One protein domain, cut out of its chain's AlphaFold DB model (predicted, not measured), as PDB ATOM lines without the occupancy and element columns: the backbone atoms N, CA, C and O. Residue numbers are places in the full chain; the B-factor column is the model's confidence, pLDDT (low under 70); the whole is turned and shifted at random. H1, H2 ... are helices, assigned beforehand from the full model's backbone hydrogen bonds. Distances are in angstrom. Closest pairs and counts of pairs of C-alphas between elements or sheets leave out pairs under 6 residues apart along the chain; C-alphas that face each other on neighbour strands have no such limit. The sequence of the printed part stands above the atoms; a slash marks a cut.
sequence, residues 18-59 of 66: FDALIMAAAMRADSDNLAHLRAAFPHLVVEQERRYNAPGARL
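This is residues 18 to 59 of the 66 residues of an uncharacterized protein of Glutamicibacter sp. V16R2B1 (UniProt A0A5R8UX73). Two helices, H1 and H2, form a short hairpin, and a third, H3, turns off from the end of H2 and crosses H1 steeply. Residues 53 to 59, with no named element, lie beyond the end of H3. The printed part has 42 residues, with three named helices in the order H1, H2, H3 and no named strand; the class is all helix. It is compact, with a radius of gyration of the C-alphas of 9.7 A and spans of 26 by 20 by 14 A.

H1, residues 18 to 28, and H2, residues 31 to 40, are a helical hairpin and touch, at a shallow tilt of 23 degrees, opposite ways; their closest C-alphas, of Ala 26 and Leu 34, are 5.7 A apart. H3, residues 42 to 52, touches H1 at a steep tilt of 60 degrees, the same way, closest at the C-alphas of Met 23 and Gln 48, 5.7 A. H2 and H3 touch only at the corner, closest at C-alphas 38 and 45, 5.6 A. In H1, H2 and H3 every O i to N i+4 pair is within hydrogen-bond range.

H1 begins at C-alpha 18 (242.377, 274.078, 374.292) and is 15.6 A long; H2 is 14.4 A. H3, 15.2 A, ends at C-alpha 52 (231.126, 261.257, 368.076).

The C-alphas farthest apart, of Asp 32 and Arg 58, are 26.8 A apart. The printed part has no cut, both links are tight, and no printed residue is under 70 in pLDDT.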
ATOM      1  N   PHE A  18     241.346 275.003 374.777       95.12
ATOM      2  CA  PHE A  18     242.377 274.078 374.292       95.12
ATOM      3  C   PHE A  18     241.833 272.665 374.041       95.12
ATOM      4  O   PHE A  18     242.084 272.085 372.986       95.12
ATOM      5  N   ASP A  19     241.009 272.146 374.953       97.00
ATOM      6  CA  ASP A  19     240.410 270.817 374.817       97.00
ATOM      7  C   ASP A  19     239.554 270.700 373.551       97.00
ATOM      8  O   ASP A  19     239.608 269.686 372.857       97.00
ATOM      9  N   ALA A  20     238.832 271.765 373.185       95.50
ATOM     10  CA  ALA A  20     238.058 271.804 371.948       95.50
ATOM     11  C   ALA A  20     238.962 271.717 370.706       95.50
ATOM     12  O   ALA A  20     238.571 271.105 369.713       95.50
ATOM     13  N   LEU A  21     240.182 272.266 370.764       96.50
ATOM     14  CA  LEU A  21     241.166 272.157 369.681       96.50
ATOM     15  C   LEU A  21     241.670 270.725 369.523       96.50
ATOM     16  O   LEU A  21     241.758 270.235 368.401       96.50
ATOM     17  N   ILE A  22     241.963 270.044 370.632       97.44
ATOM     18  CA  ILE A  22     242.405 268.646 370.608       97.44
ATOM     19  C   ILE A  22     241.287 267.734 370.105       97.44
ATOM     20  O   ILE A  22     241.534 266.889 369.245       97.44
ATOM     21  N   MET A  23     240.049 267.931 370.568       97.12
ATOM     22  CA  MET A  23     238.900 267.171 370.071       97.12
ATOM     23  C   MET A  23     238.670 267.416 368.573       97.12
ATOM     24  O   MET A  23     238.477 266.462 367.823       97.12
ATOM     25  N   ALA A  24     238.748 268.666 368.108       96.00
ATOM     26  CA  ALA A  24     238.619 268.987 366.686       96.00
ATOM     27  C   ALA A  24     239.766 268.401 365.843       96.00
ATOM     28  O   ALA A  24     239.534 267.942 364.723       96.00
ATOM     29  N   ALA A  25     240.991 268.388 366.375       96.56
ATOM     30  CA  ALA A  25     242.126 267.737 365.735       96.56
ATOM     31  C   ALA A  25     241.886 266.226 365.611       96.56
ATOM     32  O   ALA A  25     242.027 265.696 364.515       96.56
ATOM     33  N   ALA A  26     241.437 265.563 366.683       97.12
ATOM     34  CA  ALA A  26     241.114 264.137 366.681       97.12
ATOM     35  C   ALA A  26     240.002 263.790 365.675       97.12
ATOM     36  O   ALA A  26     240.143 262.830 364.924       97.12
ATOM     37  N   MET A  27     238.958 264.624 365.565       95.56
ATOM     38  CA  MET A  27     237.883 264.450 364.574       95.56
ATOM     39  C   MET A  27     238.369 264.501 363.118       95.56
ATOM     40  O   MET A  27     237.726 263.923 362.243       95.56
ATOM     41  N   ARG A  28     239.451 265.239 362.834       95.94
ATOM     42  CA  ARG A  28     239.986 265.430 361.474       95.94
ATOM     43  C   ARG A  28     241.206 264.568 361.160       95.94
ATOM     44  O   ARG A  28     241.629 264.556 360.005       95.94
ATOM     45  N   ALA A  29     241.805 263.936 362.163       97.00
ATOM     46  CA  ALA A  29     243.058 263.220 362.003       97.00
ATOM     47  C   ALA A  29     242.864 261.945 361.168       97.00
ATOM     48  O   ALA A  29     241.831 261.278 361.250       97.00
ATOM     49  N   ASP A  30     243.882 261.585 360.391       97.25
ATOM     50  CA  ASP A  30     244.035 260.214 359.902       97.25
ATOM     51  C   ASP A  30     244.403 259.257 361.054       97.25
ATOM     52  O   ASP A  30     244.569 259.668 362.206       97.25
ATOM     53  N   SER A  31     244.523 257.961 360.756       96.00
ATOM     54  CA  SER A  31     244.782 256.932 361.769       96.00
ATOM     55  C   SER A  31     246.101 257.131 362.526       96.00
ATOM     56  O   SER A  31     246.141 256.885 363.732       96.00
ATOM     57  N   ASP A  32     247.152 257.611 361.857       98.00
ATOM     58  CA  ASP A  32     248.474 257.791 362.467       98.00
ATOM     59  C   ASP A  32     248.485 259.018 363.385       98.00
ATOM     60  O   ASP A  32     248.896 258.951 364.548       98.00
ATOM     61  N   ASN A  33     247.948 260.140 362.907       97.81
ATOM     62  CA  ASN A  33     247.815 261.350 363.706       97.81
ATOM     63  C   ASN A  33     246.849 261.143 364.881       97.81
ATOM     64  O   ASN A  33     247.109 261.634 365.981       97.81
ATOM     65  N   LEU A  34     245.779 260.360 364.698       97.88
ATOM     66  CA  LEU A  34     244.878 259.986 365.787       97.88
ATOM     67  C   LEU A  34     245.594 259.134 366.841       97.88
ATOM     68  O   LEU A  34     245.389 259.354 368.035       97.88
ATOM     69  N   ALA A  35     246.459 258.199 366.437       97.88
ATOM     70  CA  ALA A  35     247.252 257.402 367.371       97.88
ATOM     71  C   ALA A  35     248.190 258.283 368.216       97.88
ATOM     72  O   ALA A  35     248.257 258.118 369.437       97.88
ATOM     73  N   HIS A  36     248.850 259.270 367.601       98.38
ATOM     74  CA  HIS A  36     249.674 260.240 368.326       98.38
ATOM     75  C   HIS A  36     248.855 261.111 369.286       98.38
ATOM     76  O   HIS A  36     249.235 261.275 370.448       98.38
ATOM     77  N   LEU A  37     247.705 261.621 368.838       98.19
ATOM     78  CA  LEU A  37     246.801 262.400 369.685       98.19
ATOM     79  C   LEU A  37     246.274 261.569 370.859       98.19
ATOM     80  O   LEU A  37     246.226 262.068 371.980       98.19
ATOM     81  N   ARG A  38     245.941 260.292 370.636       98.12
ATOM     82  CA  ARG A  38     245.488 259.373 371.688       98.12
ATOM     83  C   ARG A  38     246.584 259.100 372.712       98.12
ATOM     84  O   ARG A  38     246.283 259.014 373.898       98.12
ATOM     85  N   ALA A  39     247.834 258.971 372.276       98.12
ATOM     86  CA  ALA A  39     248.960 258.780 373.184       98.12
ATOM     87  C   ALA A  39     249.209 260.017 374.064       98.12
ATOM     88  O   ALA A  39     249.501 259.873 375.249       98.12
ATOM     89  N   ALA A  40     249.070 261.224 373.503       98.38
ATOM     90  CA  ALA A  40     249.327 262.477 374.217       98.38
ATOM     91  C   ALA A  40     248.143 262.957 375.079       98.38
ATOM     92  O   ALA A  40     248.345 263.472 376.177       98.38
ATOM     93  N   PHE A  41     246.908 262.780 374.601       98.31
ATOM     94  CA  PHE A  41     245.681 263.284 375.225       98.31
ATOM     95  C   PHE A  41     244.603 262.190 375.319       98.31
ATOM     96  O   PHE A  41     243.498 262.355 374.788       98.31
ATOM     97  N   PRO A  42     244.883 261.066 376.004       97.88
ATOM     98  CA  PRO A  42     244.017 259.889 375.974       97.88
ATOM     99  C   PRO A  42     242.587 260.188 376.433       97.88
ATOM    100  O   PRO A  42     241.637 259.725 375.809       97.88
ATOM    101  N   HIS A  43     242.411 261.007 377.475       97.75
ATOM    102  CA  HIS A  43     241.085 261.355 377.992       97.75
ATOM    103  C   HIS A  43     240.248 262.167 376.995       97.75
ATOM    104  O   HIS A  43     239.058 261.901 376.847       97.75
ATOM    105  N   LEU A  44     240.866 263.114 376.281       97.94
ATOM    106  CA  LEU A  44     240.165 263.958 375.311       97.94
ATOM    107  C   LEU A  44     239.785 263.174 374.056       97.94
ATOM    108  O   LEU A  44     238.675 263.339 373.557       97.94
ATOM    109  N   VAL A  45     240.668 262.294 373.574       97.50
ATOM    110  CA  VAL A  45     240.370 261.438 372.417       97.50
ATOM    111  C   VAL A  45     239.279 260.423 372.752       97.50
ATOM    112  O   VAL A  45     238.340 260.265 371.979       97.50
ATOM    113  N   VAL A  46     239.339 259.787 373.926       97.44
ATOM    114  CA  VAL A  46     238.282 258.861 374.365       97.44
ATOM    115  C   VAL A  46     236.938 259.580 374.494       97.44
ATOM    116  O   VAL A  46     235.933 259.075 374.004       97.44
ATOM    117  N   GLU A  47     236.898 260.763 375.108       96.75
ATOM    118  CA  GLU A  47     235.662 261.546 375.222       96.75
ATOM    119  C   GLU A  47     235.123 261.965 373.847       96.75
ATOM    120  O   GLU A  47     233.929 261.822 373.574       96.75
ATOM    121  N   GLN A  48     236.003 262.424 372.952       96.56
ATOM    122  CA  GLN A  48     235.639 262.789 371.586       96.56
ATOM    123  C   GLN A  48     235.019 261.607 370.838       96.56
ATOM    124  O   GLN A  48     233.977 261.779 370.210       96.56
ATOM    125  N   GLU A  49     235.608 260.417 370.923       94.94
ATOM    126  CA  GLU A  49     235.086 259.210 370.276       94.94
ATOM    127  C   GLU A  49     233.760 258.754 370.877       94.94
ATOM    128  O   GLU A  49     232.839 258.399 370.137       94.94
ATOM    129  N   ARG A  50     233.628 258.792 372.209       96.12
ATOM    130  CA  ARG A  50     232.363 258.483 372.887       96.12
ATOM    131  C   ARG A  50     231.255 259.405 372.392       96.12
ATOM    132  O   ARG A  50     230.184 258.923 372.035       96.12
ATOM    133  N   ARG A  51     231.520 260.713 372.323       95.75
ATOM    134  CA  ARG A  51     230.548 261.711 371.852       95.75
ATOM    135  C   ARG A  51     230.274 261.607 370.357       95.75
ATOM    136  O   ARG A  51     229.121 261.691 369.961       95.75
ATOM    137  N   TYR A  52     231.289 261.383 369.528       92.19
ATOM    138  CA  TYR A  52     231.126 261.257 368.076       92.19
ATOM    139  C   TYR A  52     230.200 260.097 367.695       92.19
ATOM    140  O   TYR A  52     229.397 260.222 366.776       92.19
ATOM    141  N   ASN A  53     230.278 258.992 368.443       92.00
ATOM    142  CA  ASN A  53     229.448 257.808 368.223       92.00
ATOM    143  C   ASN A  53     228.109 257.837 368.983       92.00
ATOM    144  O   ASN A  53     227.273 256.957 368.780       92.00
ATOM    145  N   ALA A  54     227.887 258.817 369.863       94.94
ATOM    146  CA  ALA A  54     226.657 258.928 370.635       94.94
ATOM    147  C   ALA A  54     225.573 259.717 369.875       94.94
ATOM    148  O   ALA A  54     225.872 260.739 369.248       94.94
ATOM    149  N   PRO A  55     224.288 259.321 369.973       92.50
ATOM    150  CA  PRO A  55     223.186 260.095 369.410       92.50
ATOM    151  C   PRO A  55     223.192 261.544 369.917       92.50
ATOM    152  O   PRO A  55     223.145 261.803 371.119       92.50
ATOM    153  N   GLY A  56     223.275 262.503 368.993       91.69
ATOM    154  CA  GLY A  56     223.310 263.932 369.325       91.69
ATOM    155  C   GLY A  56     224.524 264.370 370.156       91.69
ATOM    156  O   GLY A  56     224.456 265.419 370.793       91.69
ATOM    157  N   ALA A  57     225.603 263.578 370.182       92.38
ATOM    158  CA  ALA A  57     226.809 263.827 370.977       92.38
ATOM    159  C   ALA A  57     226.578 263.965 372.496       92.38
ATOM    160  O   ALA A  57     227.388 264.574 373.207       92.38
ATOM    161  N   ARG A  58     225.474 263.393 372.995       92.62
ATOM    162  CA  ARG A  58     225.111 263.371 374.415       92.62
ATOM    163  C   ARG A  58     225.457 262.028 375.032       92.62
ATOM    164  O   ARG A  58     225.096 260.982 374.498       92.62
ATOM    165  N   LEU A  59     226.122 262.073 376.175       92.00
ATOM    166  CA  LEU A  59     226.424 260.893 376.971       92.00
ATOM    167  C   LEU A  59     225.374 260.712 378.079       92.00
ATOM    168  O   LEU A  59     224.730 261.692 378.462       92.00
TER     169      LEU A  59